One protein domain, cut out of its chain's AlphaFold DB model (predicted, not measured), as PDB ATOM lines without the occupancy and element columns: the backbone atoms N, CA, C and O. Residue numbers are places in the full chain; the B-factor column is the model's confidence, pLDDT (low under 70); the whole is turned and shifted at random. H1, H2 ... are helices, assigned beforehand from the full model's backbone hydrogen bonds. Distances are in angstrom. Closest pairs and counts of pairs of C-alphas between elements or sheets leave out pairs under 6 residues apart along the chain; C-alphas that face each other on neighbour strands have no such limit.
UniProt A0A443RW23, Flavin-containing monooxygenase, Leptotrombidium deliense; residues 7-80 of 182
ATOM      1  N   PHE A   7      44.851 -26.461  38.048       91.56
ATOM      2  CA  PHE A   7      44.118 -27.705  38.324       91.56
ATOM      3  C   PHE A   7      42.688 -27.509  38.865       91.56
ATOM      4  O   PHE A   7      42.124 -28.420  39.461       91.56
ATOM      5  N   GLY A   8      42.086 -26.331  38.660       91.50
ATOM      6  CA  GLY A   8      40.738 -26.023  39.138       91.50
ATOM      7  C   GLY A   8      40.669 -25.532  40.587       91.50
ATOM      8  O   GLY A   8      39.579 -25.221  41.060       91.50
ATOM      9  N   ALA A   9      41.803 -25.426  41.288       94.06
ATOM     10  CA  ALA A   9      41.850 -24.885  42.641       94.06
ATOM     11  C   ALA A   9      41.610 -23.362  42.652       94.06
ATOM     12  O   ALA A   9      41.885 -22.693  41.654       94.06
ATOM     13  N   PRO A  10      41.145 -22.771  43.765       94.19
ATOM     14  CA  PRO A  10      41.046 -21.318  43.893       94.19
ATOM     15  C   PRO A  10      42.398 -20.617  43.686       94.19
ATOM     16  O   PRO A  10      43.430 -21.048  44.216       94.19
ATOM     17  N   PHE A  11      42.403 -19.534  42.906       91.31
ATOM     18  CA  PHE A  11      43.614 -18.785  42.559       91.31
ATOM     19  C   PHE A  11      44.368 -18.292  43.801       91.31
ATOM     20  O   PHE A  11      45.581 -18.456  43.905       91.31
ATOM     21  N   ASP A  12      43.647 -17.728  44.765       91.44
ATOM     22  CA  ASP A  12      44.195 -17.237  46.027       91.44
ATOM     23  C   ASP A  12      44.926 -18.340  46.805       91.44
ATOM     24  O   ASP A  12      46.086 -18.160  47.163       91.44
ATOM     25  N   SER A  13      44.314 -19.514  46.966       90.69
ATOM     26  CA  SER A  13      44.939 -20.658  47.645       90.69
ATOM     27  C   SER A  13      46.215 -21.152  46.952       90.69
ATOM     28  O   SER A  13      47.124 -21.663  47.606       90.69
ATOM     29  N   SER A  14      46.302 -20.971  45.632       89.75
ATOM     30  CA  SER A  14      47.418 -21.451  44.813       89.75
ATOM     31  C   SER A  14      48.596 -20.480  44.763       89.75
ATOM     32  O   SER A  14      49.720 -20.912  44.522       89.75
ATOM     33  N   TYR A  15      48.361 -19.178  44.966       86.19
ATOM     34  CA  TYR A  15      49.379 -18.137  44.770       86.19
ATOM     35  C   TYR A  15      49.646 -17.267  46.006       86.19
ATOM     36  O   TYR A  15      50.708 -16.651  46.090       86.19
ATOM     37  N   ILE A  16      48.743 -17.239  46.990       88.94
ATOM     38  CA  ILE A  16      48.893 -16.473  48.235       88.94
ATOM     39  C   ILE A  16      49.351 -17.416  49.355       88.94
ATOM     40  O   ILE A  16      48.573 -17.867  50.191       88.94
ATOM     41  N   TYR A  17      50.648 -17.719  49.380       90.75
ATOM     42  CA  TYR A  17      51.259 -18.574  50.403       90.75
ATOM     43  C   TYR A  17      52.613 -18.029  50.875       90.75
ATOM     44  O   TYR A  17      53.261 -17.229  50.199       90.75
ATOM     45  N   ARG A  18      53.063 -18.465  52.061       92.56
ATOM     46  CA  ARG A  18      54.216 -17.874  52.773       92.56
ATOM     47  C   ARG A  18      55.517 -17.889  51.969       92.56
ATOM     48  O   ARG A  18      56.230 -16.890  51.966       92.56
ATOM     49  N   PHE A  19      55.821 -18.995  51.291       92.00
ATOM     50  CA  PHE A  19      57.025 -19.093  50.460       92.00
ATOM     51  C   PHE A  19      56.955 -18.154  49.248       92.00
ATOM     52  O   PHE A  19      57.908 -17.424  48.990       92.00
ATOM     53  N   GLY A  20      55.807 -18.084  48.568       89.31
ATOM     54  CA  GLY A  20      55.585 -17.136  47.475       89.31
ATOM     55  C   GLY A  20      55.723 -15.685  47.941       89.31
ATOM     56  O   GLY A  20      56.383 -14.884  47.286       89.31
ATOM     57  N   PHE A  21      55.196 -15.362  49.123       90.12
ATOM     58  CA  PHE A  21      55.355 -14.040  49.731       90.12
ATOM     59  C   PHE A  21      56.811 -13.717  50.099       90.12
ATOM     60  O   PHE A  21      57.256 -12.583  49.928       90.12
ATOM     61  N   LEU A  22      57.579 -14.703  50.575       93.25
ATOM     62  CA  LEU A  22      59.010 -14.537  50.830       93.25
ATOM     63  C   LEU A  22      59.769 -14.221  49.535       93.25
ATOM     64  O   LEU A  22      60.549 -13.273  49.508       93.25
ATOM     65  N   LEU A  23      59.500 -14.962  48.457       91.00
ATOM     66  CA  LEU A  23      60.083 -14.678  47.144       91.00
ATOM     67  C   LEU A  23      59.699 -13.280  46.657       91.00
ATOM     68  O   LEU A  23      60.559 -12.534  46.199       91.00
ATOM     69  N   PHE A  24      58.432 -12.900  46.817       88.81
ATOM     70  CA  PHE A  24      57.946 -11.572  46.459       88.81
ATOM     71  C   PHE A  24      58.689 -10.445  47.194       88.81
ATOM     72  O   PHE A  24      58.945  -9.405  46.601       88.81
ATOM     73  N   LYS A  25      59.078 -10.660  48.457       90.19
ATOM     74  CA  LYS A  25      59.864  -9.691  49.238       90.19
ATOM     75  C   LYS A  25      61.327  -9.575  48.812       90.19
ATOM     76  O   LYS A  25      61.923  -8.525  49.019       90.19
ATOM     77  N   ILE A  26      61.915 -10.656  48.304       95.38
ATOM     78  CA  ILE A  26      63.341 -10.712  47.946       95.38
ATOM     79  C   ILE A  26      63.563 -10.246  46.502       95.38
ATOM     80  O   ILE A  26      64.572  -9.613  46.199       95.38
ATOM     81  N   LEU A  27      62.638 -10.577  45.600       94.88
ATOM     82  CA  LEU A  27      62.772 -10.280  44.180       94.88
ATOM     83  C   LEU A  27      62.536  -8.789  43.883       94.88
ATOM     84  O   LEU A  27      61.649  -8.172  44.476       94.88
ATOM     85  N   PRO A  28      63.266  -8.202  42.914       96.00
ATOM     86  CA  PRO A  28      62.983  -6.849  42.452       96.00
ATOM     87  C   PRO A  28      61.561  -6.726  41.896       96.00
ATOM     88  O   PRO A  28      61.100  -7.596  41.154       96.00
ATOM     89  N   PHE A  29      60.908  -5.590  42.156       93.19
ATOM     90  CA  PHE A  29      59.524  -5.320  41.741       93.19
ATOM     91  C   PHE A  29      59.253  -5.618  40.256       93.19
ATOM     92  O   PHE A  29      58.225  -6.204  39.911       93.19
ATOM     93  N   ALA A  30      60.191  -5.270  39.370       95.19
ATOM     94  CA  ALA A  30      60.077  -5.526  37.935       95.19
ATOM     95  C   ALA A  30      60.034  -7.027  37.594       95.19
ATOM     96  O   ALA A  30      59.261  -7.435  36.726       95.19
ATOM     97  N   VAL A  31      60.821  -7.848  38.296       95.50
ATOM     98  CA  VAL A  31      60.864  -9.307  38.110       95.50
ATOM     99  C   VAL A  31      59.562  -9.933  38.596       95.50
ATOM    100  O   VAL A  31      58.961 -10.734  37.881       95.50
ATOM    101  N   SER A  32      59.072  -9.515  39.765       93.75
ATOM    102  CA  SER A  32      57.782  -9.967  40.292       93.75
ATOM    103  C   SER A  32      56.632  -9.600  39.354       93.75
ATOM    104  O   SER A  32      55.811 -10.455  39.029       93.75
ATOM    105  N   CYS A  33      56.597  -8.361  38.853       94.62
ATOM    106  CA  CYS A  33      55.598  -7.940  37.871       94.62
ATOM    107  C   CYS A  33      55.671  -8.772  36.592       94.62
ATOM    108  O   CYS A  33      54.637  -9.191  36.085       94.62
ATOM    109  N   TYR A  34      56.874  -9.029  36.076       95.38
ATOM    110  CA  TYR A  34      57.057  -9.834  34.872       95.38
ATOM    111  C   TYR A  34      56.528 -11.261  35.059       95.38
ATOM    112  O   TYR A  34      55.781 -11.752  34.217       95.38
ATOM    113  N   TYR A  35      56.829 -11.891  36.197       93.31
ATOM    114  CA  TYR A  35      56.305 -13.212  36.539       93.31
ATOM    115  C   TYR A  35      54.768 -13.238  36.575       93.31
ATOM    116  O   TYR A  35      54.149 -14.081  35.928       93.31
ATOM    117  N   PHE A  36      54.133 -12.289  37.270       92.06
ATOM    118  CA  PHE A  36      52.670 -12.229  37.338       92.06
ATOM    119  C   PHE A  36      52.021 -11.888  35.990       92.06
ATOM    120  O   PHE A  36      50.973 -12.441  35.662       92.06
ATOM    121  N   GLU A  37      52.638 -11.022  35.184       94.75
ATOM    122  CA  GLU A  37      52.179 -10.709  33.827       94.75
ATOM    123  C   GLU A  37      52.224 -11.930  32.912       94.75
ATOM    124  O   GLU A  37      51.288 -12.136  32.138       94.75
ATOM    125  N   LEU A  38      53.270 -12.756  33.011       93.44
ATOM    126  CA  LEU A  38      53.338 -14.032  32.302       93.44
ATOM    127  C   LEU A  38      52.208 -14.965  32.741       93.44
ATOM    128  O   LEU A  38      51.513 -15.516  31.890       93.44
ATOM    129  N   LEU A  39      51.981 -15.103  34.053       91.25
ATOM    130  CA  LEU A  39      50.921 -15.962  34.586       91.25
ATOM    131  C   LEU A  39      49.532 -15.558  34.086       91.25
ATOM    132  O   LEU A  39      48.768 -16.417  33.651       91.25
ATOM    133  N   VAL A  40      49.187 -14.267  34.127       92.12
ATOM    134  CA  VAL A  40      47.854 -13.841  33.676       92.12
ATOM    135  C   VAL A  40      47.711 -13.914  32.157       92.12
ATOM    136  O   VAL A  40      46.642 -14.295  31.681       92.12
ATOM    137  N   ASN A  41      48.770 -13.614  31.393       94.25
ATOM    138  CA  ASN A  41      48.731 -13.706  29.931       94.25
ATOM    139  C   ASN A  41      48.737 -15.148  29.417       94.25
ATOM    140  O   ASN A  41      48.307 -15.383  28.290       94.25
ATOM    141  N   PHE A  42      49.161 -16.118  30.231       91.38
ATOM    142  CA  PHE A  42      49.098 -17.533  29.870       91.38
ATOM    143  C   PHE A  42      47.668 -17.990  29.554       91.38
ATOM    144  O   PHE A  42      47.469 -18.833  28.683       91.38
ATOM    145  N   ARG A  43      46.656 -17.419  30.226       88.12
ATOM    146  CA  ARG A  43      45.252 -17.764  29.964       88.12
ATOM    147  C   ARG A  43      44.724 -17.124  28.681       88.12
ATOM    148  O   ARG A  43      43.993 -17.773  27.942       88.12
ATOM    149  N   PHE A  44      45.048 -15.855  28.450       92.69
ATOM    150  CA  PHE A  44      44.740 -15.138  27.216       92.69
ATOM    151  C   PHE A  44      45.584 -13.861  27.116       92.69
ATOM    152  O   PHE A  44      45.960 -13.254  28.121       92.69
ATOM    153  N   ASP A  45      45.849 -13.429  25.887       94.69
ATOM    154  CA  ASP A  45      46.646 -12.239  25.603       94.69
ATOM    155  C   ASP A  45      45.839 -10.958  25.867       94.69
ATOM    156  O   ASP A  45      44.935 -10.604  25.107       94.69
ATOM    157  N   HIS A  46      46.180 -10.232  26.932       95.56
ATOM    158  CA  HIS A  46      45.453  -9.023  27.326       95.56
ATOM    159  C   HIS A  46      45.598  -7.887  26.300       95.56
ATOM    160  O   HIS A  46      44.717  -7.031  26.226       95.56
ATOM    161  N   ALA A  47      46.677  -7.864  25.503       95.12
ATOM    162  CA  ALA A  47      46.871  -6.849  24.469       95.12
ATOM    163  C   ALA A  47      45.908  -7.070  23.300       95.12
ATOM    164  O   ALA A  47      45.261  -6.125  22.860       95.12
ATOM    165  N   LYS A  48      45.751  -8.322  22.852       94.69
ATOM    166  CA  LYS A  48      44.788  -8.677  21.790       94.69
ATOM    167  C   LYS A  48      43.344  -8.418  22.199       94.69
ATOM    168  O   LYS A  48      42.521  -8.090  21.356       94.69
ATOM    169  N   TYR A  49      43.052  -8.554  23.489       94.75
ATOM    170  CA  TYR A  49      41.735  -8.277  24.053       94.75
ATOM    171  C   TYR A  49      41.522  -6.796  24.382       94.75
ATOM    172  O   TYR A  49      40.462  -6.464  24.889       94.75
ATOM    173  N   GLY A  50      42.498  -5.908  24.148       93.69
ATOM    174  CA  GLY A  50      42.350  -4.470  24.400       93.69
ATOM    175  C   GLY A  50      42.281  -4.064  25.879       93.69
ATOM    176  O   GLY A  50      41.973  -2.917  26.173       93.69
ATOM    177  N   ILE A  51      42.587  -4.971  26.816       94.38
ATOM    178  CA  ILE A  51      42.512  -4.725  28.271       94.38
ATOM    179  C   ILE A  51      43.886  -4.674  28.952       94.38
ATOM    180  O   ILE A  51      43.987  -4.766  30.175       94.38
ATOM    181  N   LYS A  52      44.971  -4.577  28.177       94.44
ATOM    182  CA  LYS A  52      46.318  -4.446  28.735       94.44
ATOM    183  C   LYS A  52      46.492  -3.051  29.358       94.44
ATOM    184  O   LYS A  52      46.419  -2.064  28.624       94.44
ATOM    185  N   PRO A  53      46.779  -2.945  30.668       93.50
ATOM    186  CA  PRO A  53      47.000  -1.653  31.309       93.50
ATOM    187  C   PRO A  53      48.323  -1.012  30.864       93.50
ATOM    188  O   PRO A  53      49.261  -1.693  30.444       93.50
ATOM    189  N   LYS A  54      48.412   0.318  31.006       93.50
ATOM    190  CA  LYS A  54      49.648   1.093  30.769       93.50
ATOM    191  C   LYS A  54      50.680   0.920  31.893       93.50
ATOM    192  O   LYS A  54      51.872   1.102  31.663       93.50
ATOM    193  N   HIS A  55      50.228   0.581  33.099       94.62
ATOM    194  CA  HIS A  55      51.078   0.316  34.260       94.62
ATOM    195  C   HIS A  55      51.400  -1.183  34.396       94.62
ATOM    196  O   HIS A  55      50.785  -2.038  33.760       94.62
ATOM    197  N   ARG A  56      52.367  -1.512  35.259       94.62
ATOM    198  CA  ARG A  56      52.718  -2.901  35.609       94.62
ATOM    199  C   ARG A  56      51.614  -3.548  36.442       94.62
ATOM    200  O   ARG A  56      50.910  -2.849  37.170       94.62
ATOM    201  N   ILE A  57      51.493  -4.873  36.392       92.06
ATOM    202  CA  ILE A  57      50.366  -5.592  37.017       92.06
ATOM    203  C   ILE A  57      50.187  -5.338  38.522       92.06
ATOM    204  O   ILE A  57      49.058  -5.305  38.991       92.06
ATOM    205  N   LEU A  58      51.273  -5.130  39.270       90.38
ATOM    206  CA  LEU A  58      51.216  -4.869  40.715       90.38
ATOM    207  C   LEU A  58      51.090  -3.383  41.068       90.38
ATOM    208  O   LEU A  58      51.096  -3.038  42.244       90.38
ATOM    209  N   GLY A  59      51.011  -2.501  40.069       90.44
ATOM    210  CA  GLY A  59      50.819  -1.068  40.291       90.44
ATOM    211  C   GLY A  59      49.401  -0.708  40.736       90.44
ATOM    212  O   GLY A  59      49.207   0.358  41.305       90.44
ATOM    213  N   GLN A  60      48.421  -1.581  40.483       90.00
ATOM    214  CA  GLN A  60      47.026  -1.418  40.899       90.00
ATOM    215  C   GLN A  60      46.390  -2.781  41.188       90.00
ATOM    216  O   GLN A  60      46.902  -3.821  40.765       90.00
ATOM    217  N   HIS A  61      45.254  -2.779  41.891       89.00
ATOM    218  CA  HIS A  61      44.495  -3.999  42.162       89.00
ATOM    219  C   HIS A  61      43.898  -4.592  40.877       89.00
ATOM    220  O   HIS A  61      43.207  -3.894  40.135       89.00
ATOM    221  N   PRO A  62      44.127  -5.884  40.596       90.81
ATOM    222  CA  PRO A  62      43.624  -6.522  39.396       90.81
ATOM    223  C   PRO A  62      42.146  -6.887  39.539       90.81
ATOM    224  O   PRO A  62      41.708  -7.447  40.543       90.81
ATOM    225  N   MET A  63      41.392  -6.693  38.460       92.19
ATOM    226  CA  MET A  63      40.038  -7.227  38.336       92.19
ATOM    227  C   MET A  63      40.054  -8.762  38.297       92.19
ATOM    228  O   MET A  63      40.838  -9.374  37.559       92.19
ATOM    229  N   ILE A  64      39.137  -9.387  39.040       93.12
ATOM    230  CA  ILE A  64      38.898 -10.835  39.030       93.12
ATOM    231  C   ILE A  64      37.571 -11.111  38.317       93.12
ATOM    232  O   ILE A  64      36.508 -10.763  38.829       93.12
ATOM    233  N   ASN A  65      37.617 -11.736  37.137       95.19
ATOM    234  CA  ASN A  65      36.415 -12.085  36.377       95.19
ATOM    235  C   ASN A  65      36.666 -13.280  35.446       95.19
ATOM    236  O   ASN A  65      37.571 -13.249  34.615       95.19
ATOM    237  N   ASP A  66      35.842 -14.320  35.571       94.50
ATOM    238  CA  ASP A  66      35.974 -15.551  34.782       94.50
ATOM    239  C   ASP A  66      35.248 -15.488  33.425       94.50
ATOM    240  O   ASP A  66      35.567 -16.253  32.518       94.50
ATOM    241  N   ALA A  67      34.275 -14.583  33.273       95.38
ATOM    242  CA  ALA A  67      33.404 -14.498  32.102       95.38
ATOM    243  C   ALA A  67      33.853 -13.444  31.078       95.38
ATOM    244  O   ALA A  67      33.605 -13.618  29.885       95.38
ATOM    245  N   LEU A  68      34.506 -12.366  31.526       95.31
ATOM    246  CA  LEU A  68      34.828 -11.200  30.698       95.31
ATOM    247  C   LEU A  68      35.567 -11.555  29.395       95.31
ATOM    248  O   LEU A  68      35.112 -11.094  28.348       95.31
ATOM    249  N   PRO A  69      36.624 -12.395  29.389       94.62
ATOM    250  CA  PRO A  69      37.317 -12.722  28.143       94.62
ATOM    251  C   PRO A  69      36.373 -13.363  27.116       94.62
ATOM    252  O   PRO A  69      36.303 -12.927  25.973       94.62
ATOM    253  N   ASN A  70      35.543 -14.321  27.532       96.06
ATOM    254  CA  ASN A  70      34.591 -14.976  26.629       96.06
ATOM    255  C   ASN A  70      33.513 -14.008  26.112       96.06
ATOM    256  O   ASN A  70      33.046 -14.135  24.979       96.06
ATOM    257  N   ARG A  71      33.112 -13.026  26.927       97.31
ATOM    258  CA  ARG A  71      32.138 -12.000  26.528       97.31
ATOM    259  C   ARG A  71      32.708 -11.028  25.497       97.31
ATOM    260  O   ARG A  71      32.011 -10.712  24.539       97.31
ATOM    261  N   ILE A  72      33.980 -10.651  25.641       96.88
ATOM    262  CA  ILE A  72      34.703  -9.860  24.636       96.88
ATOM    263  C   ILE A  72      34.841 -10.660  23.335       96.88
ATOM    264  O   ILE A  72      34.479 -10.173  22.270       96.88
ATOM    265  N   LEU A  73      35.293 -11.916  23.418       96.25
ATOM    266  CA  LEU A  73      35.525 -12.757  22.240       96.25
ATOM    267  C   LEU A  73      34.245 -13.030  21.431       96.25
ATOM    268  O   LEU A  73      34.294 -13.109  20.210       96.25
ATOM    269  N   SER A  74      33.103 -13.169  22.109       97.50
ATOM    270  CA  SER A  74      31.793 -13.371  21.467       97.50
ATOM    271  C   SER A  74      31.145 -12.085  20.946       97.50
ATOM    272  O   SER A  74      30.078 -12.159  20.345       97.50
ATOM    273  N   GLY A  75      31.735 -10.913  21.204       96.56
ATOM    274  CA  GLY A  75      31.161  -9.616  20.835       96.56
ATOM    275  C   GLY A  75      29.980  -9.170  21.703       96.56
ATOM    276  O   GLY A  75      29.379  -8.139  21.431       96.56
ATOM    277  N   THR A  76      29.651  -9.911  22.768       97.94
ATOM    278  CA  THR A  76      28.585  -9.521  23.712       97.94
ATOM    279  C   THR A  76      29.008  -8.393  24.654       97.94
ATOM    280  O   THR A  76      28.157  -7.731  25.238       97.94
ATOM    281  N   VAL A  77      30.315  -8.165  24.796       97.19
ATOM    282  CA  VAL A  77      30.898  -6.985  25.441       97.19
ATOM    283  C   VAL A  77      31.881  -6.362  24.462       97.19
ATOM    284  O   VAL A  77      32.827  -7.019  24.033       97.19
ATOM    285  N   MET A  78      31.675  -5.090  24.135       94.56
ATOM    286  CA  MET A  78      32.594  -4.308  23.312       94.56
ATOM    287  C   MET A  78      33.338  -3.312  24.194       94.56
ATOM    288  O   MET A  78      32.734  -2.637  25.024       94.56
ATOM    289  N   LEU A  79      34.653  -3.229  24.018       93.56
ATOM    290  CA  LEU A  79      35.475  -2.252  24.718       93.56
ATOM    291  C   LEU A  79      35.509  -0.952  23.922       93.56
ATOM    292  O   LEU A  79      35.687  -0.965  22.704       93.56
ATOM    293  N   LYS A  80      35.371   0.161  24.632       93.12
ATOM    294  CA  LYS A  80      35.468   1.517  24.098       93.12
ATOM    295  C   LYS A  80      36.501   2.306  24.900       93.12
ATOM    296  O   LYS A  80      36.868   1.903  26.005       93.12
TER     297      LYS A  80
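This is residues 7 to 80 of the 182 residues of the protein "Flavin-containing monooxygenase" of Leptotrombidium deliense (UniProt A0A443RW23). The chain winds as an open hook of three helices, H1, H2 and the longest, H3, which folds back from H2; a long unnamed loop, residues 44 to 67, then leads to the short H4 at the far end from H2. No two helices form a packed core, and residues 12 to 22, in the bend of H1 and H2, stick out free. The printed part has 74 residues with four named helices, in the order H1, H2, H3, H4, and no named strand; the class is all helix, though under half of the residues, 35, are in named elements. The whole is loose, with a radius of gyration of the C-alphas of 14.1 A and spans of 42 by 29 by 18 A.

Start with H1, residues 11 to 15, and H2, residues 18 to 26, which meet only through their tight link. Go on to H3, residues 29 to 43: it is close to H2 but not clearly touching, the closest C-alphas being those of Phe 24 and Ser 32 at 6.4 A. These two run opposite ways at a steep tilt of 49 degrees. H4, residues 68 to 73, is apart from H1, H2 and H3, and H1 is apart from H3. In H1, H2 and H4 every O i to N i+4 pair is within hydrogen-bond range; in H3, 10 of 11 are.

Find C-alpha 11 at (43.614, -18.785, 42.559), where H1 begins; it is 6.2 A long, and H2 12.6 A. H3 runs 22.3 A from C-alpha 29 at (59.524, -5.320, 41.741). H4 spans 8.6 A and ends at C-alpha 73, (35.525, -12.757, 22.240).

Look at Ile 26 and Thr 76, whose C-alphas, 42.4 A apart, are the two farthest apart. The printed part has no cut; the link from H3 to H4, 24 residues, is long. Mean pLDDT of the printed part is 93.2, and no printed residue is under 70.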